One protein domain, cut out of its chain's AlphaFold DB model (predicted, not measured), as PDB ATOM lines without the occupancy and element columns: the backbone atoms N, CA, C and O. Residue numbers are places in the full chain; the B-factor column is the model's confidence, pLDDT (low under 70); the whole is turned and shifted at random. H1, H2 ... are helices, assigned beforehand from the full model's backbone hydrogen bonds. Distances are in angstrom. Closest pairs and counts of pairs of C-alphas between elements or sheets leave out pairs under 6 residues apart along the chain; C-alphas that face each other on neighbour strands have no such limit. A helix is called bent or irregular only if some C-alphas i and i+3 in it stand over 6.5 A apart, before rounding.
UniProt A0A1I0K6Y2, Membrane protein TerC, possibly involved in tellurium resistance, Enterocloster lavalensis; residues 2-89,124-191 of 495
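AT A GLANCE: This is residues 2 to 89 and 124 to 191 of the 495 residues of the protein "Membrane protein TerC, possibly involved in tellurium resistance" of Enterocloster lavalensis (UniProt A0A1I0K6Y2). What shape do these atoms make? They make a bundle of long helices: H1 and H4 lie side by side in the core, bent H2 packs on H4, bent H5 packs on H1, and H3 packs on H4 at one edge. The bundle, helices gathered lengthwise, consists of H1, H2a, H4 and H5b. What is printed? There are 156 residues with five named helices, H1 to H5 in order, and no named strand, an all helix class. The whole is compact, with a radius of gyration of the C-alphas of 16.2 A, and only just elongated, spanning 50 by 33 by 25 A.

IN THESE COORDINATES: Where do the helices run? H1, residues 3 to 26, begins at C-alpha (162.049, 236.477, 204.657), is 34.3 A long and has a kink of 31 degrees near residue 17. H3 is residues 67 to 85, 26.6 A; H4 is residues 124 to 149, 36.3 A. Which are bent? By hydrogen bonds H2, residues 31 to 58, and H5, residues 158 to 188, were each assigned as one helix, but C-alphas 43 and 46 are 6.6 A apart and C-alphas 170 and 173 are 6.9 A apart. The arms are H2a, 31 to 43, H2b, 46 to 58, H5a, 158 to 170, and H5b, 173 to 188, ending at C-alpha (166.606, 225.104, 240.699).

HOW THE PARTS SIT: What does H1 touch? It touches H4 at a shallow tilt of 13 degrees, opposite ways, closest at the C-alphas of Ala 25 and Ala 126, 5.3 A. It touches H5b at a steep tilt of 39 degrees, closest at the C-alphas of Ala 23 and Ala 183, 4.8 A. With residues 22 to 26 alone it touches H2a, a helical hairpin, closest at the C-alphas of Thr 26 and Ala 34, 5.1 A. What else touches? H2b touches H4, closest at the C-alphas of Thr 49 and Ala 138, 4.4 A, and H5a, closest at those of Pro 46 and Leu 168, 6.0 A. H3, with residues 71 to 78 alone, touches H4, closest at the C-alphas of Gly 71 and Thr 136, 5.1 A. Are the backbones whole? Each O i to N i+4 pair is within hydrogen-bond range in H2a, H2b, H3 and H5a; it is 17 of 20 in H1, 21 of 22 in H4 and 11 of 12 in H5b.

THE WHOLE: How large is it? The two C-alphas farthest apart, of Cys 88 and Gly 152, are 50.7 A apart. Where is it cut or uncertain? Residues 90 to 123 are not printed, and C-alphas 89 and 124 are 15.9 A apart across the cut; of the links printed whole, none is long. The mean pLDDT of the printed part is 74.6, with 43 residues under 70, among them 57 to 65 and 182 to 191; residues 61 to 66 stand free.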
ATOM      1  N   SER A   2     161.345 240.923 206.532       83.31
ATOM      2  CA  SER A   2     162.176 240.239 205.532       83.31
ATOM      3  C   SER A   2     162.090 238.721 205.737       83.31
ATOM      4  O   SER A   2     162.029 238.259 206.878       83.31
ATOM      5  N   VAL A   3     162.104 237.953 204.644       80.50
ATOM      6  CA  VAL A   3     162.049 236.477 204.657       80.50
ATOM      7  C   VAL A   3     163.132 235.889 205.568       80.50
ATOM      8  O   VAL A   3     162.860 235.014 206.384       80.50
ATOM      9  N   PHE A   4     164.345 236.448 205.522       82.06
ATOM     10  CA  PHE A   4     165.443 236.062 206.411       82.06
ATOM     11  C   PHE A   4     165.085 236.210 207.897       82.06
ATOM     12  O   PHE A   4     165.291 235.281 208.672       82.06
ATOM     13  N   LEU A   5     164.510 237.348 208.304       82.69
ATOM     14  CA  LEU A   5     164.138 237.577 209.700       82.69
ATOM     15  C   LEU A   5     163.015 236.629 210.146       82.69
ATOM     16  O   LEU A   5     163.008 236.190 211.289       82.69
ATOM     17  N   GLN A   6     162.093 236.276 209.247       82.44
ATOM     18  CA  GLN A   6     161.028 235.310 209.526       82.44
ATOM     19  C   GLN A   6     161.586 233.913 209.778       82.44
ATOM     20  O   GLN A   6     161.235 233.294 210.778       82.44
ATOM     21  N   ILE A   7     162.514 233.463 208.936       83.31
ATOM     22  CA  ILE A   7     163.199 232.177 209.102       83.31
ATOM     23  C   ILE A   7     164.024 232.166 210.398       83.31
ATOM     24  O   ILE A   7     163.978 231.186 211.137       83.31
ATOM     25  N   VAL A   8     164.729 233.256 210.723       83.62
ATOM     26  CA  VAL A   8     165.469 233.382 211.992       83.62
ATOM     27  C   VAL A   8     164.530 233.285 213.197       83.62
ATOM     28  O   VAL A   8     164.838 232.557 214.136       83.62
ATOM     29  N   LEU A   9     163.384 233.974 213.183       79.75
ATOM     30  CA  LEU A   9     162.418 233.907 214.285       79.75
ATOM     31  C   LEU A   9     161.789 232.517 214.424       79.75
ATOM     32  O   LEU A   9     161.649 232.042 215.547       79.75
ATOM     33  N   ILE A  10     161.454 231.855 213.311       79.44
ATOM     34  CA  ILE A  10     160.936 230.478 213.314       79.44
ATOM     35  C   ILE A  10     161.981 229.529 213.901       79.44
ATOM     36  O   ILE A  10     161.690 228.823 214.862       79.44
ATOM     37  N   ASN A  11     163.213 229.562 213.385       76.81
ATOM     38  CA  ASN A  11     164.291 228.703 213.866       76.81
ATOM     39  C   ASN A  11     164.602 228.959 215.338       76.81
ATOM     40  O   ASN A  11     164.851 228.005 216.065       76.81
ATOM     41  N   LEU A  12     164.562 230.210 215.803       75.12
ATOM     42  CA  LEU A  12     164.770 230.540 217.211       75.12
ATOM     43  C   LEU A  12     163.623 230.030 218.098       75.12
ATOM     44  O   LEU A  12     163.890 229.489 219.170       75.12
ATOM     45  N   ALA A  13     162.373 230.175 217.652       67.44
ATOM     46  CA  ALA A  13     161.197 229.712 218.384       67.44
ATOM     47  C   ALA A  13     161.188 228.187 218.537       67.44
ATOM     48  O   ALA A  13     161.054 227.695 219.651       67.44
ATOM     49  N   VAL A  14     161.410 227.445 217.450       66.19
ATOM     50  CA  VAL A  14     161.435 225.974 217.479       66.19
ATOM     51  C   VAL A  14     162.685 225.450 218.201       66.19
ATOM     52  O   VAL A  14     162.638 224.453 218.911       66.19
ATOM     53  N   SER A  15     163.812 226.163 218.112       68.19
ATOM     54  CA  SER A  15     165.043 225.835 218.846       68.19
ATOM     55  C   SER A  15     164.885 225.858 220.371       68.19
ATOM     56  O   SER A  15     165.627 225.155 221.058       68.19
ATOM     57  N   CYS A  16     163.951 226.643 220.924       65.94
ATOM     58  CA  CYS A  16     163.736 226.725 222.375       65.94
ATOM     59  C   CYS A  16     163.322 225.384 222.998       65.94
ATOM     60  O   CYS A  16     163.705 225.097 224.134       65.94
ATOM     61  N   ASP A  17     162.603 224.540 222.263       68.38
ATOM     62  CA  ASP A  17     162.155 223.244 222.772       68.38
ATOM     63  C   ASP A  17     163.313 222.241 222.818       68.38
ATOM     64  O   ASP A  17     163.493 221.518 223.806       68.38
ATOM     65  N   ASN A  18     164.190 222.290 221.810       73.75
ATOM     66  CA  ASN A  18     165.398 221.464 221.694       73.75
ATOM     67  C   ASN A  18     166.338 221.683 222.885       73.75
ATOM     68  O   ASN A  18     166.947 220.748 223.410       73.75
ATOM     69  N   VAL A  19     166.420 222.928 223.357       74.06
ATOM     70  CA  VAL A  19     167.207 223.313 224.530       74.06
ATOM     71  C   VAL A  19     166.750 222.554 225.781       74.06
ATOM     72  O   VAL A  19     167.591 222.072 226.547       74.06
ATOM     73  N   GLY A  20     165.437 222.410 225.976       71.88
ATOM     74  CA  GLY A  20     164.855 221.677 227.101       71.88
ATOM     75  C   GLY A  20     165.177 220.184 227.069       71.88
ATOM     76  O   GLY A  20     165.521 219.606 228.103       71.88
ATOM     77  N   VAL A  21     165.149 219.567 225.887       74.75
ATOM     78  CA  VAL A  21     165.490 218.145 225.717       74.75
ATOM     79  C   VAL A  21     166.970 217.895 225.951       74.75
ATOM     80  O   VAL A  21     167.336 216.996 226.708       74.75
ATOM     81  N   ILE A  22     167.840 218.722 225.374       78.19
ATOM     82  CA  ILE A  22     169.287 218.622 225.581       78.19
ATOM     83  C   ILE A  22     169.617 218.784 227.072       78.19
ATOM     84  O   ILE A  22     170.394 218.001 227.630       78.19
ATOM     85  N   ALA A  23     169.002 219.760 227.747       73.81
ATOM     86  CA  ALA A  23     169.170 219.969 229.182       73.81
ATOM     87  C   ALA A  23     168.705 218.753 230.000       73.81
ATOM     88  O   ALA A  23     169.402 218.314 230.915       73.81
ATOM     89  N   MET A  24     167.561 218.163 229.649       72.75
ATOM     90  CA  MET A  24     167.005 217.020 230.368       72.75
ATOM     91  C   MET A  24     167.797 215.720 230.113       72.75
ATOM     92  O   MET A  24     167.990 214.950 231.050       72.75
ATOM     93  N   ALA A  25     168.321 215.498 228.902       74.50
ATOM     94  CA  ALA A  25     169.115 214.315 228.543       74.50
ATOM     95  C   ALA A  25     170.530 214.344 229.137       74.50
ATOM     96  O   ALA A  25     171.108 213.306 229.457       74.50
ATOM     97  N   THR A  26     171.102 215.542 229.284       76.19
ATOM     98  CA  THR A  26     172.443 215.725 229.864       76.19
ATOM     99  C   THR A  26     172.433 215.865 231.384       76.19
ATOM    100  O   THR A  26     173.494 215.862 232.014       76.19
ATOM    101  N   ARG A  27     171.242 215.918 231.990       69.19
ATOM    102  CA  ARG A  27     171.048 216.017 233.434       69.19
ATOM    103  C   ARG A  27     171.667 214.820 234.161       69.19
ATOM    104  O   ARG A  27     171.335 213.667 233.897       69.19
ATOM    105  N   GLY A  28     172.539 215.095 235.129       64.25
ATOM    106  CA  GLY A  28     173.170 214.061 235.959       64.25
ATOM    107  C   GLY A  28     174.318 213.297 235.285       64.25
ATOM    108  O   GLY A  28     174.777 212.292 235.834       64.25
ATOM    109  N   LEU A  29     174.791 213.749 234.115       69.56
ATOM    110  CA  LEU A  29     176.079 213.329 233.560       69.56
ATOM    111  C   LEU A  29     177.224 214.160 234.172       69.56
ATOM    112  O   LEU A  29     177.014 215.323 234.505       69.56
ATOM    113  N   PRO A  30     178.448 213.609 234.274       75.25
ATOM    114  CA  PRO A  30     179.632 214.383 234.646       75.25
ATOM    115  C   PRO A  30     179.831 215.584 233.714       75.25
ATOM    116  O   PRO A  30     179.658 215.440 232.500       75.25
ATOM    117  N   ASP A  31     180.288 216.725 234.239       75.44
ATOM    118  CA  ASP A  31     180.388 217.996 233.497       75.44
ATOM    119  C   ASP A  31     181.097 217.873 232.144       75.44
ATOM    120  O   ASP A  31     180.657 218.438 231.138       75.44
ATOM    121  N   ARG A  32     182.173 217.075 232.088       79.56
ATOM    122  CA  ARG A  32     182.912 216.810 230.845       79.56
ATOM    123  C   ARG A  32     182.052 216.078 229.808       79.56
ATOM    124  O   ARG A  32     182.058 216.466 228.646       79.56
ATOM    125  N   GLN A  33     181.298 215.056 230.213       81.25
ATOM    126  CA  GLN A  33     180.433 214.282 229.315       81.25
ATOM    127  C   GLN A  33     179.192 215.080 228.904       81.25
ATOM    128  O   GLN A  33     178.857 215.103 227.722       81.25
ATOM    129  N   ALA A  34     178.565 215.803 229.835       76.88
ATOM    130  CA  ALA A  34     177.443 216.695 229.542       76.88
ATOM    131  C   ALA A  34     177.838 217.801 228.548       76.88
ATOM    132  O   ALA A  34     177.090 218.118 227.628       76.88
ATOM    133  N   ALA A  35     179.037 218.381 228.687       81.81
ATOM    134  CA  ALA A  35     179.545 219.380 227.748       81.81
ATOM    135  C   ALA A  35     179.816 218.809 226.346       81.81
ATOM    136  O   ALA A  35     179.624 219.527 225.366       81.81
ATOM    137  N   ILE A  36     180.257 217.550 226.242       85.19
ATOM    138  CA  ILE A  36     180.432 216.870 224.951       85.19
ATOM    139  C   ILE A  36     179.066 216.589 224.324       85.19
ATOM    140  O   ILE A  36     178.865 216.930 223.166       85.19
ATOM    141  N   MET A  37     178.111 216.046 225.084       83.50
ATOM    142  CA  MET A  37     176.764 215.743 224.584       83.50
ATOM    143  C   MET A  37     176.000 217.003 224.149       83.50
ATOM    144  O   MET A  37     175.360 216.993 223.104       83.50
ATOM    145  N   ARG A  38     176.124 218.117 224.886       83.62
ATOM    146  CA  ARG A  38     175.561 219.417 224.469       83.62
ATOM    147  C   ARG A  38     176.158 219.905 223.154       83.62
ATOM    148  O   ARG A  38     175.421 220.297 222.260       83.62
ATOM    149  N   ARG A  39     177.490 219.862 223.027       86.06
ATOM    150  CA  ARG A  39     178.183 220.248 221.787       86.06
ATOM    151  C   ARG A  39     177.797 219.349 220.616       86.06
ATOM    152  O   ARG A  39     177.623 219.856 219.515       86.06
ATOM    153  N   LEU A  40     177.645 218.051 220.871       86.38
ATOM    154  CA  LEU A  40     177.188 217.072 219.893       86.38
ATOM    155  C   LEU A  40     175.787 217.437 219.384       86.38
ATOM    156  O   LEU A  40     175.635 217.631 218.186       86.38
ATOM    157  N   GLY A  41     174.803 217.602 220.276       83.25
ATOM    158  CA  GLY A  41     173.426 217.915 219.872       83.25
ATOM    159  C   GLY A  41     173.307 219.252 219.136       83.25
ATOM    160  O   GLY A  41     172.796 219.323 218.023       83.25
ATOM    161  N   ILE A  42     173.911 220.314 219.685       85.19
ATOM    162  CA  ILE A  42     173.910 221.643 219.045       85.19
ATOM    163  C   ILE A  42     174.606 221.606 217.675       85.19
ATOM    164  O   ILE A  42     174.168 222.283 216.750       85.19
ATOM    165  N   GLY A  43     175.682 220.828 217.531       85.50
ATOM    166  CA  GLY A  43     176.415 220.700 216.272       85.50
ATOM    167  C   GLY A  43     175.691 219.866 215.212       85.50
ATOM    168  O   GLY A  43     175.792 220.177 214.027       85.50
ATOM    169  N   LEU A  44     174.951 218.828 215.616       86.44
ATOM    170  CA  LEU A  44     174.201 217.956 214.704       86.44
ATOM    171  C   LEU A  44     172.870 218.563 214.248       86.44
ATOM    172  O   LEU A  44     172.467 218.324 213.111       86.44
ATOM    173  N   ALA A  45     172.228 219.390 215.075       82.56
ATOM    174  CA  ALA A  45     170.961 220.043 214.750       82.56
ATOM    175  C   ALA A  45     170.945 220.760 213.376       82.56
ATOM    176  O   ALA A  45     170.090 220.431 212.552       82.56
ATOM    177  N   PRO A  46     171.872 221.685 213.046       84.88
ATOM    178  CA  PRO A  46     171.865 222.351 211.741       84.88
ATOM    179  C   PRO A  46     172.171 221.400 210.585       84.88
ATOM    180  O   PRO A  46     171.650 221.595 209.488       84.88
ATOM    181  N   VAL A  47     172.974 220.358 210.820       88.75
ATOM    182  CA  VAL A  47     173.294 219.348 209.805       88.75
ATOM    183  C   VAL A  47     172.037 218.571 209.431       88.75
ATOM    184  O   VAL A  47     171.731 218.463 208.247       88.75
ATOM    185  N   PHE A  48     171.278 218.085 210.417       87.19
ATOM    186  CA  PHE A  48     170.020 217.392 210.148       87.19
ATOM    187  C   PHE A  48     168.988 218.306 209.505       87.19
ATOM    188  O   PHE A  48     168.355 217.892 208.540       87.19
ATOM    189  N   THR A  49     168.847 219.550 209.966       85.06
ATOM    190  CA  THR A  49     167.868 220.479 209.387       85.06
ATOM    191  C   THR A  49     168.186 220.777 207.924       85.06
ATOM    192  O   THR A  49     167.306 220.678 207.074       85.06
ATOM    193  N   LEU A  50     169.447 221.075 207.590       87.38
ATOM    194  CA  LEU A  50     169.858 221.293 206.200       87.38
ATOM    195  C   LEU A  50     169.715 220.025 205.355       87.38
ATOM    196  O   LEU A  50     169.273 220.110 204.210       87.38
ATOM    197  N   ALA A  51     170.036 218.857 205.917       87.25
ATOM    198  CA  ALA A  51     169.833 217.579 205.245       87.25
ATOM    199  C   ALA A  51     168.348 217.320 204.956       87.25
ATOM    200  O   ALA A  51     168.026 216.893 203.853       87.25
ATOM    201  N   PHE A  52     167.440 217.626 205.888       82.81
ATOM    202  CA  PHE A  52     165.998 217.498 205.682       82.81
ATOM    203  C   PHE A  52     165.452 218.519 204.688       82.81
ATOM    204  O   PHE A  52     164.644 218.136 203.853       82.81
ATOM    205  N   ILE A  53     165.898 219.780 204.714       82.12
ATOM    206  CA  ILE A  53     165.506 220.785 203.708       82.12
ATOM    207  C   ILE A  53     165.952 220.329 202.313       82.12
ATOM    208  O   ILE A  53     165.171 220.366 201.362       82.12
ATOM    209  N   TRP A  54     167.196 219.856 202.195       82.56
ATOM    210  CA  TRP A  54     167.740 219.334 200.943       82.56
ATOM    211  C   TRP A  54     166.999 218.078 200.469       82.56
ATOM    212  O   TRP A  54     166.630 217.983 199.298       82.56
ATOM    213  N   ALA A  55     166.752 217.130 201.378       79.12
ATOM    214  CA  ALA A  55     166.044 215.892 201.083       79.12
ATOM    215  C   ALA A  55     164.593 216.173 200.687       79.12
ATOM    216  O   ALA A  55     164.166 215.699 199.643       79.12
ATOM    217  N   ALA A  56     163.866 216.993 201.450       72.06
ATOM    218  CA  ALA A  56     162.486 217.379 201.166       72.06
ATOM    219  C   ALA A  56     162.358 218.039 199.788       72.06
ATOM    220  O   ALA A  56     161.470 217.673 199.028       72.06
ATOM    221  N   GLY A  57     163.301 218.911 199.407       66.00
ATOM    222  CA  GLY A  57     163.346 219.514 198.071       66.00
ATOM    223  C   GLY A  57     163.550 218.517 196.917       66.00
ATOM    224  O   GLY A  57     163.253 218.842 195.771       66.00
ATOM    225  N   ARG A  58     164.033 217.299 197.198       67.56
ATOM    226  CA  ARG A  58     164.195 216.196 196.231       67.56
ATOM    227  C   ARG A  58     163.130 215.100 196.376       67.56
ATOM    228  O   ARG A  58     163.032 214.259 195.489       67.56
ATOM    229  N   LEU A  59     162.358 215.100 197.467       62.53
ATOM    230  CA  LEU A  59     161.373 214.069 197.834       62.53
ATOM    231  C   LEU A  59     159.910 214.510 197.657       62.53
ATOM    232  O   LEU A  59     159.014 213.807 198.121       62.53
ATOM    233  N   LEU A  60     159.662 215.641 196.986       51.25
ATOM    234  CA  LEU A  60     158.339 216.268 196.822       51.25
ATOM    235  C   LEU A  60     157.268 215.422 196.093       51.25
ATOM    236  O   LEU A  60     156.136 215.880 195.996       51.25
ATOM    237  N   ASP A  61     157.571 214.186 195.680       49.22
ATOM    238  CA  ASP A  61     156.608 213.247 195.074       49.22
ATOM    239  C   ASP A  61     156.225 212.044 195.967       49.22
ATOM    240  O   ASP A  61     155.423 211.205 195.557       49.22
ATOM    241  N   ILE A  62     156.757 211.911 197.192       54.09
ATOM    242  CA  ILE A  62     156.432 210.762 198.062       54.09
ATOM    243  C   ILE A  62     155.405 211.160 199.132       54.09
ATOM    244  O   ILE A  62     155.716 211.244 200.319       54.09
ATOM    245  N   SER A  63     154.143 211.327 198.727       49.66
ATOM    246  CA  SER A  63     152.995 211.556 199.631       49.66
ATOM    247  C   SER A  63     152.686 210.381 200.582       49.66
ATOM    248  O   SER A  63     151.785 210.472 201.406       49.66
ATOM    249  N   TRP A  64     153.402 209.253 200.483       55.56
ATOM    250  CA  TRP A  64     153.165 208.052 201.303       55.56
ATOM    251  C   TRP A  64     154.018 207.969 202.577       55.56
ATOM    252  O   TRP A  64     153.801 207.091 203.419       55.56
ATOM    253  N   LEU A  65     155.014 208.845 202.737       62.19
ATOM    254  CA  LEU A  65     155.914 208.789 203.883       62.19
ATOM    255  C   LEU A  65     155.312 209.614 205.033       62.19
ATOM    256  O   LEU A  65     155.321 210.840 205.017       62.19
ATOM    257  N   HIS A  66     154.774 208.921 206.036       73.06
ATOM    258  CA  HIS A  66     154.101 209.484 207.215       73.06
ATOM    259  C   HIS A  66     155.107 210.086 208.212       73.06
ATOM    260  O   HIS A  66     155.192 209.682 209.377       73.06
ATOM    261  N   LEU A  67     155.963 210.992 207.732       70.75
ATOM    262  CA  LEU A  67     157.074 211.557 208.495       70.75
ATOM    263  C   LEU A  67     156.592 212.231 209.781       70.75
ATOM    264  O   LEU A  67     157.220 212.054 210.822       70.75
ATOM    265  N   ARG A  68     155.470 212.963 209.737       75.00
ATOM    266  CA  ARG A  68     154.940 213.679 210.909       75.00
ATOM    267  C   ARG A  68     154.426 212.714 211.969       75.00
ATOM    268  O   ARG A  68     154.708 212.913 213.149       75.00
ATOM    269  N   LEU A  69     153.758 211.638 211.555       79.81
ATOM    270  CA  LEU A  69     153.307 210.584 212.464       79.81
ATOM    271  C   LEU A  69     154.480 209.844 213.126       79.81
ATOM    272  O   LEU A  69     154.490 209.661 214.343       79.81
ATOM    273  N   LEU A  70     155.490 209.456 212.340       80.62
ATOM    274  CA  LEU A  70     156.718 208.825 212.841       80.62
ATOM    275  C   LEU A  70     157.492 209.756 213.782       80.62
ATOM    276  O   LEU A  70     157.956 209.317 214.835       80.62
ATOM    277  N   GLY A  71     157.583 211.040 213.431       73.12
ATOM    278  CA  GLY A  71     158.191 212.069 214.265       73.12
ATOM    279  C   GLY A  71     157.470 212.219 215.600       73.12
ATOM    280  O   GLY A  71     158.110 212.117 216.643       73.12
ATOM    281  N   GLY A  72     156.141 212.343 215.583       76.62
ATOM    282  CA  GLY A  72     155.324 212.396 216.796       76.62
ATOM    283  C   GLY A  72     155.491 211.155 217.677       76.62
ATOM    284  O   GLY A  72     155.687 211.272 218.886       76.62
ATOM    285  N   ALA A  73     155.509 209.955 217.089       80.69
ATOM    286  CA  ALA A  73     155.717 208.710 217.831       80.69
ATOM    287  C   ALA A  73     157.108 208.631 218.487       80.69
ATOM    288  O   ALA A  73     157.224 208.282 219.666       80.69
ATOM    289  N   ALA A  74     158.166 208.986 217.751       75.81
ATOM    290  CA  ALA A  74     159.528 209.025 218.279       75.81
ATOM    291  C   ALA A  74     159.670 210.062 219.405       75.81
ATOM    292  O   ALA A  74     160.267 209.780 220.443       75.81
ATOM    293  N   MET A  75     159.055 211.231 219.241       74.75
ATOM    294  CA  MET A  75     159.092 212.322 220.211       74.75
ATOM    295  C   MET A  75     158.318 211.969 221.496       74.75
ATOM    296  O   MET A  75     158.799 212.204 222.611       74.75
ATOM    297  N   PHE A  76     157.187 211.266 221.370       81.19
ATOM    298  CA  PHE A  76     156.460 210.696 222.507       81.19
ATOM    299  C   PHE A  76     157.285 209.632 223.249       81.19
ATOM    300  O   PHE A  76     157.349 209.635 224.481       81.19
ATOM    301  N   TYR A  77     157.969 208.749 222.511       81.38
ATOM    302  CA  TYR A  77     158.862 207.741 223.091       81.38
ATOM    303  C   TYR A  77     160.021 208.376 223.869       81.38
ATOM    304  O   TYR A  77     160.281 207.979 225.007       81.38
ATOM    305  N   VAL A  78     160.682 209.389 223.297       74.31
ATOM    306  CA  VAL A  78     161.751 210.136 223.976       74.31
ATOM    307  C   VAL A  78     161.207 210.785 225.247       74.31
ATOM    308  O   VAL A  78     161.771 210.581 226.319       74.31
ATOM    309  N   THR A  79     160.065 211.469 225.168       75.19
ATOM    310  CA  THR A  79     159.413 212.106 226.325       75.19
ATOM    311  C   THR A  79     159.153 211.104 227.456       75.19
ATOM    312  O   THR A  79     159.495 211.358 228.614       75.19
ATOM    313  N   TRP A  80     158.608 209.928 227.127       75.62
ATOM    314  CA  TRP A  80     158.370 208.849 228.089       75.62
ATOM    315  C   TRP A  80     159.664 208.310 228.710       75.62
ATOM    316  O   TRP A  80     159.751 208.130 229.930       75.62
ATOM    317  N   GLN A  81     160.679 208.063 227.884       73.00
ATOM    318  CA  GLN A  81     161.968 207.551 228.334       73.00
ATOM    319  C   GLN A  81     162.638 208.536 229.304       73.00
ATOM    320  O   GLN A  81     163.106 208.136 230.369       73.00
ATOM    321  N   MET A  82     162.579 209.837 229.014       68.19
ATOM    322  CA  MET A  82     163.136 210.879 229.878       68.19
ATOM    323  C   MET A  82     162.422 210.990 231.230       68.19
ATOM    324  O   MET A  82     163.072 211.127 232.271       68.19
ATOM    325  N   LEU A  83     161.092 210.863 231.236       69.44
ATOM    326  CA  LEU A  83     160.283 210.778 232.456       69.44
ATOM    327  C   LEU A  83     160.680 209.586 233.335       69.44
ATOM    328  O   LEU A  83     160.744 209.697 234.564       69.44
ATOM    329  N   LYS A  84     160.966 208.443 232.705       65.56
ATOM    330  CA  LYS A  84     161.375 207.218 233.390       65.56
ATOM    331  C   LYS A  84     162.813 207.286 233.904       65.56
ATOM    332  O   LYS A  84     163.067 206.845 235.020       65.56
ATOM    333  N   ASP A  85     163.749 207.851 233.153       60.72
ATOM    334  CA  ASP A  85     165.166 207.855 233.540       60.72
ATOM    335  C   ASP A  85     165.506 208.925 234.578       60.72
ATOM    336  O   ASP A  85     166.353 208.696 235.451       60.72
ATOM    337  N   GLY A  86     164.754 210.033 234.595       51.84
ATOM    338  CA  GLY A  86     164.733 210.949 235.735       51.84
ATOM    339  C   GLY A  86     164.390 210.237 237.053       51.84
ATOM    340  O   GLY A  86     164.842 210.666 238.117       51.84
ATOM    341  N   ALA A  87     163.678 209.100 236.989       39.22
ATOM    342  CA  ALA A  87     163.221 208.357 238.156       39.22
ATOM    343  C   ALA A  87     164.284 207.582 238.922       39.22
ATOM    344  O   ALA A  87     164.124 207.333 240.120       39.22
ATOM    345  N   CYS A  88     165.362 207.190 238.251       35.62
ATOM    346  CA  CYS A  88     166.397 206.366 238.861       35.62
ATOM    347  C   CYS A  88     167.515 207.190 239.513       35.62
ATOM    348  O   CYS A  88     168.250 206.652 240.339       35.62
ATOM    349  N   CYS A  89     167.664 208.477 239.174       39.88
ATOM    350  CA  CYS A  89     168.894 209.213 239.476       39.88
ATOM    351  C   CYS A  89     168.792 210.284 240.578       39.88
ATOM    352  O   CYS A  89     169.802 210.893 240.920       39.88
ATOM    353  N   ARG A 124     175.318 206.314 226.304       72.94
ATOM    354  CA  ARG A 124     174.694 205.794 225.076       72.94
ATOM    355  C   ARG A 124     173.216 206.149 225.000       72.94
ATOM    356  O   ARG A 124     172.762 206.609 223.962       72.94
ATOM    357  N   LEU A 125     172.485 205.969 226.095       69.69
ATOM    358  CA  LEU A 125     171.062 206.274 226.125       69.69
ATOM    359  C   LEU A 125     170.785 207.781 225.982       69.69
ATOM    360  O   LEU A 125     169.927 208.158 225.192       69.69
ATOM    361  N   ALA A 126     171.568 208.636 226.651       73.38
ATOM    362  CA  ALA A 126     171.500 210.089 226.482       73.38
ATOM    363  C   ALA A 126     171.858 210.526 225.050       73.38
ATOM    364  O   ALA A 126     171.204 211.399 224.487       73.38
ATOM    365  N   ALA A 127     172.865 209.902 224.432       79.62
ATOM    366  CA  ALA A 127     173.218 210.172 223.040       79.62
ATOM    367  C   ALA A 127     172.085 209.775 222.083       79.62
ATOM    368  O   ALA A 127     171.761 210.543 221.183       79.62
ATOM    369  N   VAL A 128     171.451 208.616 222.298       78.94
ATOM    370  CA  VAL A 128     170.300 208.166 221.499       78.94
ATOM    371  C   VAL A 128     169.105 209.098 221.678       78.94
ATOM    372  O   VAL A 128     168.472 209.436 220.687       78.94
ATOM    373  N   SER A 129     168.802 209.548 222.900       74.06
ATOM    374  CA  SER A 129     167.675 210.458 223.130       74.06
ATOM    375  C   SER A 129     167.908 211.837 222.512       74.06
ATOM    376  O   SER A 129     166.983 212.391 221.928       74.06
ATOM    377  N   ILE A 130     169.135 212.372 222.600       80.81
ATOM    378  CA  ILE A 130     169.516 213.632 221.940       80.81
ATOM    379  C   ILE A 130     169.415 213.468 220.423       80.81
ATOM    380  O   ILE A 130     168.726 214.245 219.783       80.81
ATOM    381  N   LEU A 131     170.011 212.414 219.860       82.19
ATOM    382  CA  LEU A 131     169.993 212.156 218.420       82.19
ATOM    383  C   LEU A 131     168.570 211.962 217.875       82.19
ATOM    384  O   LEU A 131     168.224 212.530 216.843       82.19
ATOM    385  N   ALA A 132     167.748 211.164 218.560       74.25
ATOM    386  CA  ALA A 132     166.362 210.929 218.171       74.25
ATOM    387  C   ALA A 132     165.543 212.224 218.232       74.25
ATOM    388  O   ALA A 132     164.801 212.512 217.296       74.25
ATOM    389  N   SER A 133     165.720 213.022 219.290       74.50
ATOM    390  CA  SER A 133     165.049 214.317 219.423       74.50
ATOM    391  C   SER A 133     165.492 215.302 218.346       74.50
ATOM    392  O   SER A 133     164.644 215.898 217.685       74.50
ATOM    393  N   ASP A 134     166.803 215.438 218.125       82.44
ATOM    394  CA  ASP A 134     167.367 216.336 217.118       82.44
ATOM    395  C   ASP A 134     166.864 215.972 215.720       82.44
ATOM    396  O   ASP A 134     166.533 216.864 214.946       82.44
ATOM    397  N   LEU A 135     166.730 214.679 215.405       81.19
ATOM    398  CA  LEU A 135     166.168 214.226 214.134       81.19
ATOM    399  C   LEU A 135     164.693 214.634 213.984       81.19
ATOM    400  O   LEU A 135     164.310 215.175 212.948       81.19
ATOM    401  N   THR A 136     163.873 214.402 215.015       75.31
ATOM    402  CA  THR A 136     162.447 214.769 214.984       75.31
ATOM    403  C   THR A 136     162.231 216.279 214.883       75.31
ATOM    404  O   THR A 136     161.401 216.728 214.099       75.31
ATOM    405  N   MET A 137     163.026 217.067 215.606       80.00
ATOM    406  CA  MET A 137     162.933 218.530 215.620       80.00
ATOM    407  C   MET A 137     163.508 219.158 214.351       80.00
ATOM    408  O   MET A 137     162.965 220.131 213.833       80.00
ATOM    409  N   ALA A 138     164.589 218.593 213.807       82.44
ATOM    410  CA  ALA A 138     165.153 219.029 212.534       82.44
ATOM    411  C   ALA A 138     164.155 218.876 211.382       82.44
ATOM    412  O   ALA A 138     164.136 219.704 210.475       82.44
ATOM    413  N   MET A 139     163.303 217.851 211.434       77.62
ATOM    414  CA  MET A 139     162.233 217.645 210.464       77.62
ATOM    415  C   MET A 139     161.152 218.737 210.553       77.62
ATOM    416  O   MET A 139     160.761 219.280 209.522       77.62
ATOM    417  N   GLU A 140     160.699 219.107 211.755       75.69
ATOM    418  CA  GLU A 140     159.745 220.217 211.938       75.69
ATOM    419  C   GLU A 140     160.328 221.554 211.489       75.69
ATOM    420  O   GLU A 140     159.691 222.284 210.729       75.69
ATOM    421  N   ASN A 141     161.567 221.834 211.903       81.50
ATOM    422  CA  ASN A 141     162.308 223.011 211.468       81.50
ATOM    423  C   ASN A 141     162.430 223.059 209.949       81.50
ATOM    424  O   ASN A 141     162.163 224.092 209.341       81.50
ATOM    425  N   ALA A 142     162.779 221.940 209.317       82.94
ATOM    426  CA  ALA A 142     162.880 221.871 207.870       82.94
ATOM    427  C   ALA A 142     161.543 222.188 207.191       82.94
ATOM    428  O   ALA A 142     161.526 222.993 206.268       82.94
ATOM    429  N   ILE A 143     160.427 221.627 207.669       78.44
ATOM    430  CA  ILE A 143     159.084 221.895 207.126       78.44
ATOM    431  C   ILE A 143     158.693 223.369 207.309       78.44
ATOM    432  O   ILE A 143     158.163 223.978 206.382       78.44
ATOM    433  N   ALA A 144     158.959 223.952 208.480       78.19
ATOM    434  CA  ALA A 144     158.616 225.339 208.788       78.19
ATOM    435  C   ALA A 144     159.461 226.350 207.996       78.19
ATOM    436  O   ALA A 144     158.967 227.393 207.578       78.19
ATOM    437  N   VAL A 145     160.734 226.041 207.755       81.44
ATOM    438  CA  VAL A 145     161.590 226.855 206.887       81.44
ATOM    439  C   VAL A 145     161.184 226.679 205.423       81.44
ATOM    440  O   VAL A 145     161.109 227.658 204.680       81.44
ATOM    441  N   LEU A 146     160.863 225.452 205.007       79.44
ATOM    442  CA  LEU A 146     160.430 225.150 203.646       79.44
ATOM    443  C   LEU A 146     159.091 225.814 203.307       79.44
ATOM    444  O   LEU A 146     158.931 226.257 202.176       79.44
ATOM    445  N   SER A 147     158.161 225.944 204.258       75.75
ATOM    446  CA  SER A 147     156.876 226.618 204.025       75.75
ATOM    447  C   SER A 147     157.032 228.108 203.715       75.75
ATOM    448  O   SER A 147     156.281 228.638 202.904       75.75
ATOM    449  N   VAL A 148     158.036 228.766 204.304       80.00
ATOM    450  CA  VAL A 148     158.368 230.170 204.017       80.00
ATOM    451  C   VAL A 148     159.179 230.300 202.725       80.00
ATOM    452  O   VAL A 148     158.982 231.239 201.963       80.00
ATOM    453  N   LEU A 149     160.089 229.360 202.452       78.44
ATOM    454  CA  LEU A 149     160.918 229.377 201.240       78.44
ATOM    455  C   LEU A 149     160.172 228.934 199.973       78.44
ATOM    456  O   LEU A 149     160.608 229.268 198.875       78.44
ATOM    457  N   SER A 150     159.076 228.190 200.122       71.12
ATOM    458  CA  SER A 150     158.312 227.598 199.017       71.12
ATOM    459  C   SER A 150     156.960 228.283 198.794       71.12
ATOM    460  O   SER A 150     156.054 227.652 198.245       71.12
ATOM    461  N   GLU A 151     156.797 229.554 199.192       63.06
ATOM    462  CA  GLU A 151     155.660 230.390 198.767       63.06
ATOM    463  C   GLU A 151     155.601 230.404 197.222       63.06
ATOM    464  O   GLU A 151     156.337 231.128 196.557       63.06
ATOM    465  N   GLY A 152     154.768 229.532 196.634       51.88
ATOM    466  CA  GLY A 152     154.676 229.309 195.181       51.88
ATOM    467  C   GLY A 152     155.028 227.898 194.676       51.88
ATOM    468  O   GLY A 152     155.056 227.695 193.463       51.88
ATOM    469  N   GLY A 153     155.287 226.921 195.557       54.94
ATOM    470  CA  GLY A 153     155.408 225.497 195.197       54.94
ATOM    471  C   GLY A 153     156.709 225.093 194.490       54.94
ATOM    472  O   GLY A 153     156.758 224.040 193.858       54.94
ATOM    473  N   ARG A 154     157.763 225.917 194.566       57.44
ATOM    474  CA  ARG A 154     159.079 225.627 193.969       57.44
ATOM    475  C   ARG A 154     160.083 225.164 195.024       57.44
ATOM    476  O   ARG A 154     160.070 225.647 196.151       57.44
ATOM    477  N   VAL A 155     160.961 224.240 194.627       64.06
ATOM    478  CA  VAL A 155     162.122 223.786 195.413       64.06
ATOM    479  C   VAL A 155     162.993 225.001 195.772       64.06
ATOM    480  O   VAL A 155     163.173 225.861 194.909       64.06
ATOM    481  N   PRO A 156     163.546 225.097 196.996       67.44
ATOM    482  CA  PRO A 156     164.387 226.228 197.374       67.44
ATOM    483  C   PRO A 156     165.601 226.359 196.444       67.44
ATOM    484  O   PRO A 156     166.416 225.441 196.334       67.44
ATOM    485  N   ASP A 157     165.734 227.529 195.813       73.12
ATOM    486  CA  ASP A 157     166.915 227.905 195.033       73.12
ATOM    487  C   ASP A 157     168.180 227.895 195.909       73.12
ATOM    488  O   ASP A 157     168.117 227.944 197.143       73.12
ATOM    489  N   SER A 158     169.364 227.896 195.284       78.62
ATOM    490  CA  SER A 158     170.653 227.929 195.999       78.62
ATOM    491  C   SER A 158     170.736 229.073 197.021       78.62
ATOM    492  O   SER A 158     171.286 228.895 198.107       78.62
ATOM    493  N   GLN A 159     170.116 230.218 196.720       81.38
ATOM    494  CA  GLN A 159     169.997 231.346 197.645       81.38
ATOM    495  C   GLN A 159     169.053 231.065 198.823       81.38
ATOM    496  O   GLN A 159     169.368 231.443 199.951       81.38
ATOM    497  N   GLY A 160     167.931 230.370 198.607       81.81
ATOM    498  CA  GLY A 160     167.010 229.967 199.675       81.81
ATOM    499  C   GLY A 160     167.665 228.991 200.654       81.81
ATOM    500  O   GLY A 160     167.574 229.170 201.870       81.81
ATOM    501  N   PHE A 161     168.426 228.026 200.132       84.56
ATOM    502  CA  PHE A 161     169.215 227.107 200.955       84.56
ATOM    503  C   PHE A 161     170.308 227.831 201.756       84.56
ATOM    504  O   PHE A 161     170.461 227.582 202.953       84.56
ATOM    505  N   LEU A 162     171.028 228.778 201.137       85.62
ATOM    506  CA  LEU A 162     171.987 229.628 201.853       85.62
ATOM    507  C   LEU A 162     171.302 230.439 202.960       85.62
ATOM    508  O   LEU A 162     171.828 230.531 204.065       85.62
ATOM    509  N   THR A 163     170.120 230.995 202.691       85.06
ATOM    510  CA  THR A 163     169.343 231.778 203.664       85.06
ATOM    511  C   THR A 163     168.967 230.924 204.880       85.06
ATOM    512  O   THR A 163     169.156 231.358 206.019       85.06
ATOM    513  N   ALA A 164     168.528 229.678 204.655       85.44
ATOM    514  CA  ALA A 164     168.289 228.710 205.723       85.44
ATOM    515  C   ALA A 164     169.574 228.410 206.516       85.44
ATOM    516  O   ALA A 164     169.572 228.515 207.743       85.44
ATOM    517  N   ALA A 165     170.690 228.124 205.840       88.00
ATOM    518  CA  ALA A 165     171.970 227.832 206.487       88.00
ATOM    519  C   ALA A 165     172.490 229.000 207.343       88.00
ATOM    520  O   ALA A 165     172.883 228.794 208.493       88.00
ATOM    521  N   PHE A 166     172.438 230.230 206.825       88.00
ATOM    522  CA  PHE A 166     172.838 231.428 207.570       88.00
ATOM    523  C   PHE A 166     171.939 231.681 208.782       88.00
ATOM    524  O   PHE A 166     172.441 232.044 209.845       88.00
ATOM    525  N   SER A 167     170.629 231.450 208.656       87.19
ATOM    526  CA  SER A 167     169.708 231.595 209.788       87.19
ATOM    527  C   SER A 167     169.985 230.573 210.900       87.19
ATOM    528  O   SER A 167     170.017 230.943 212.070       87.19
ATOM    529  N   LEU A 168     170.280 229.316 210.545       86.69
ATOM    530  CA  LEU A 168     170.657 228.259 211.487       86.69
ATOM    531  C   LEU A 168     171.957 228.601 212.214       86.69
ATOM    532  O   LEU A 168     172.034 228.463 213.434       86.69
ATOM    533  N   LEU A 169     172.955 229.104 211.481       87.31
ATOM    534  CA  LEU A 169     174.233 229.523 212.050       87.31
ATOM    535  C   LEU A 169     174.055 230.652 213.076       87.31
ATOM    536  O   LEU A 169     174.695 230.635 214.126       87.31
ATOM    537  N   LEU A 170     173.145 231.594 212.804       87.50
ATOM    538  CA  LEU A 170     172.811 232.687 213.718       87.50
ATOM    539  C   LEU A 170     172.111 232.197 215.001       87.50
ATOM    540  O   LEU A 170     172.261 232.817 216.051       87.50
ATOM    541  N   CYS A 171     171.387 231.075 214.948       83.62
ATOM    542  CA  CYS A 171     170.701 230.486 216.102       83.62
ATOM    543  C   CYS A 171     171.622 229.646 217.014       83.62
ATOM    544  O   CYS A 171     171.309 229.472 218.195       83.62
ATOM    545  N   LEU A 172     172.769 229.153 216.523       84.75
ATOM    546  CA  LEU A 172     173.681 228.295 217.305       84.75
ATOM    547  C   LEU A 172     174.179 228.917 218.624       84.75
ATOM    548  O   LEU A 172     174.179 228.212 219.639       84.75
ATOM    549  N   PRO A 173     174.574 230.206 218.681       82.94
ATOM    550  CA  PRO A 173     174.997 230.821 219.936       82.94
ATOM    551  C   PRO A 173     173.861 230.873 220.965       82.94
ATOM    552  O   PRO A 173     174.077 230.577 222.142       82.94
ATOM    553  N   ALA A 174     172.638 231.183 220.520       77.81
ATOM    554  CA  ALA A 174     171.460 231.222 221.382       77.81
ATOM    555  C   ALA A 174     171.141 229.837 221.968       77.81
ATOM    556  O   ALA A 174     170.893 229.727 223.166       77.81
ATOM    557  N   LEU A 175     171.239 228.772 221.164       75.06
ATOM    558  CA  LEU A 175     171.090 227.381 221.611       75.06
ATOM    559  C   LEU A 175     172.149 226.980 222.651       75.06
ATOM    560  O   LEU A 175     171.838 226.361 223.675       75.06
ATOM    561  N   PHE A 176     173.406 227.359 222.410       79.81
ATOM    562  CA  PHE A 176     174.515 227.039 223.304       79.81
ATOM    563  C   PHE A 176     174.356 227.690 224.677       79.81
ATOM    564  O   PHE A 176     174.385 226.984 225.690       79.81
ATOM    565  N   TRP A 177     174.112 229.003 224.728       78.38
ATOM    566  CA  TRP A 177     173.869 229.701 225.994       78.38
ATOM    567  C   TRP A 177     172.534 229.309 226.636       78.38
ATOM    568  O   TRP A 177     172.477 229.100 227.851       78.38
ATOM    569  N   GLY A 178     171.486 229.133 225.830       70.31
ATOM    570  CA  GLY A 178     170.154 228.741 226.283       70.31
ATOM    571  C   GLY A 178     170.149 227.396 227.010       70.31
ATOM    572  O   GLY A 178     169.544 227.280 228.073       70.31
ATOM    573  N   SER A 179     170.889 226.395 226.516       72.19
ATOM    574  CA  SER A 179     170.940 225.054 227.139       72.19
ATOM    575  C   SER A 179     171.570 225.040 228.519       72.19
ATOM    576  O   SER A 179     171.122 224.298 229.393       72.19
ATOM    577  N   GLY A 180     172.559 225.903 228.758       69.94
ATOM    578  CA  GLY A 180     173.100 226.115 230.096       69.94
ATOM    579  C   GLY A 180     172.077 226.751 231.037       69.94
ATOM    580  O   GLY A 180     171.950 226.314 232.180       69.94
ATOM    581  N   LEU A 181     171.332 227.751 230.557       70.00
ATOM    582  CA  LEU A 181     170.320 228.459 231.343       70.00
ATOM    583  C   LEU A 181     169.144 227.549 231.721       70.00
ATOM    584  O   LEU A 181     168.780 227.473 232.892       70.00
ATOM    585  N   VAL A 182     168.581 226.820 230.755       67.38
ATOM    586  CA  VAL A 182     167.442 225.919 230.994       67.38
ATOM    587  C   VAL A 182     167.837 224.755 231.900       67.38
ATOM    588  O   VAL A 182     167.066 224.390 232.784       67.38
ATOM    589  N   ALA A 183     169.054 224.215 231.758       67.38
ATOM    590  CA  ALA A 183     169.559 223.193 232.674       67.38
ATOM    591  C   ALA A 183     169.604 223.700 234.126       67.38
ATOM    592  O   ALA A 183     169.107 223.015 235.019       67.38
ATOM    593  N   ARG A 184     170.094 224.928 234.352       67.19
ATOM    594  CA  ARG A 184     170.077 225.566 235.680       67.19
ATOM    595  C   ARG A 184     168.654 225.766 236.198       67.19
ATOM    596  O   ARG A 184     168.366 225.400 237.331       67.19
ATOM    597  N   MET A 185     167.732 226.239 235.357       61.56
ATOM    598  CA  MET A 185     166.316 226.366 235.735       61.56
ATOM    599  C   MET A 185     165.677 225.017 236.102       61.56
ATOM    600  O   MET A 185     164.860 224.954 237.015       61.56
ATOM    601  N   MET A 186     166.049 223.922 235.433       66.81
ATOM    602  CA  MET A 186     165.575 222.569 235.759       66.81
ATOM    603  C   MET A 186     166.193 221.990 237.043       66.81
ATOM    604  O   MET A 186     165.611 221.076 237.652       66.81
ATOM    605  N   GLU A 187     167.381 222.462 237.425       65.69
ATOM    606  CA  GLU A 187     168.044 222.142 238.692       65.69
ATOM    607  C   GLU A 187     167.414 222.913 239.856       65.69
ATOM    608  O   GLU A 187     167.053 222.294 240.857       65.69
ATOM    609  N   GLU A 188     167.203 224.220 239.692       65.62
ATOM    610  CA  GLU A 188     166.606 225.104 240.699       65.62
ATOM    611  C   GLU A 188     165.106 224.857 240.880       65.62
ATOM    612  O   GLU A 188     164.609 224.794 242.007       65.62
ATOM    613  N   VAL A 189     164.374 224.678 239.774       65.25
ATOM    614  CA  VAL A 189     162.919 224.508 239.764       65.25
ATOM    615  C   VAL A 189     162.541 223.143 239.180       65.25
ATOM    616  O   VAL A 189     162.264 222.990 237.987       65.25
ATOM    617  N   PRO A 190     162.427 222.125 240.047       62.94
ATOM    618  CA  PRO A 190     161.878 220.811 239.755       62.94
ATOM    619  C   PRO A 190     160.727 220.721 238.736       62.94
ATOM    620  O   PRO A 190     160.741 219.876 237.833       62.94
ATOM    621  N   ALA A 191     159.724 221.585 238.887       63.69
ATOM    622  CA  ALA A 191     158.496 221.563 238.099       63.69
ATOM    623  C   ALA A 191     158.721 221.879 236.611       63.69
ATOM    624  O   ALA A 191     157.954 221.404 235.776       63.69
TER     625      ALA A 191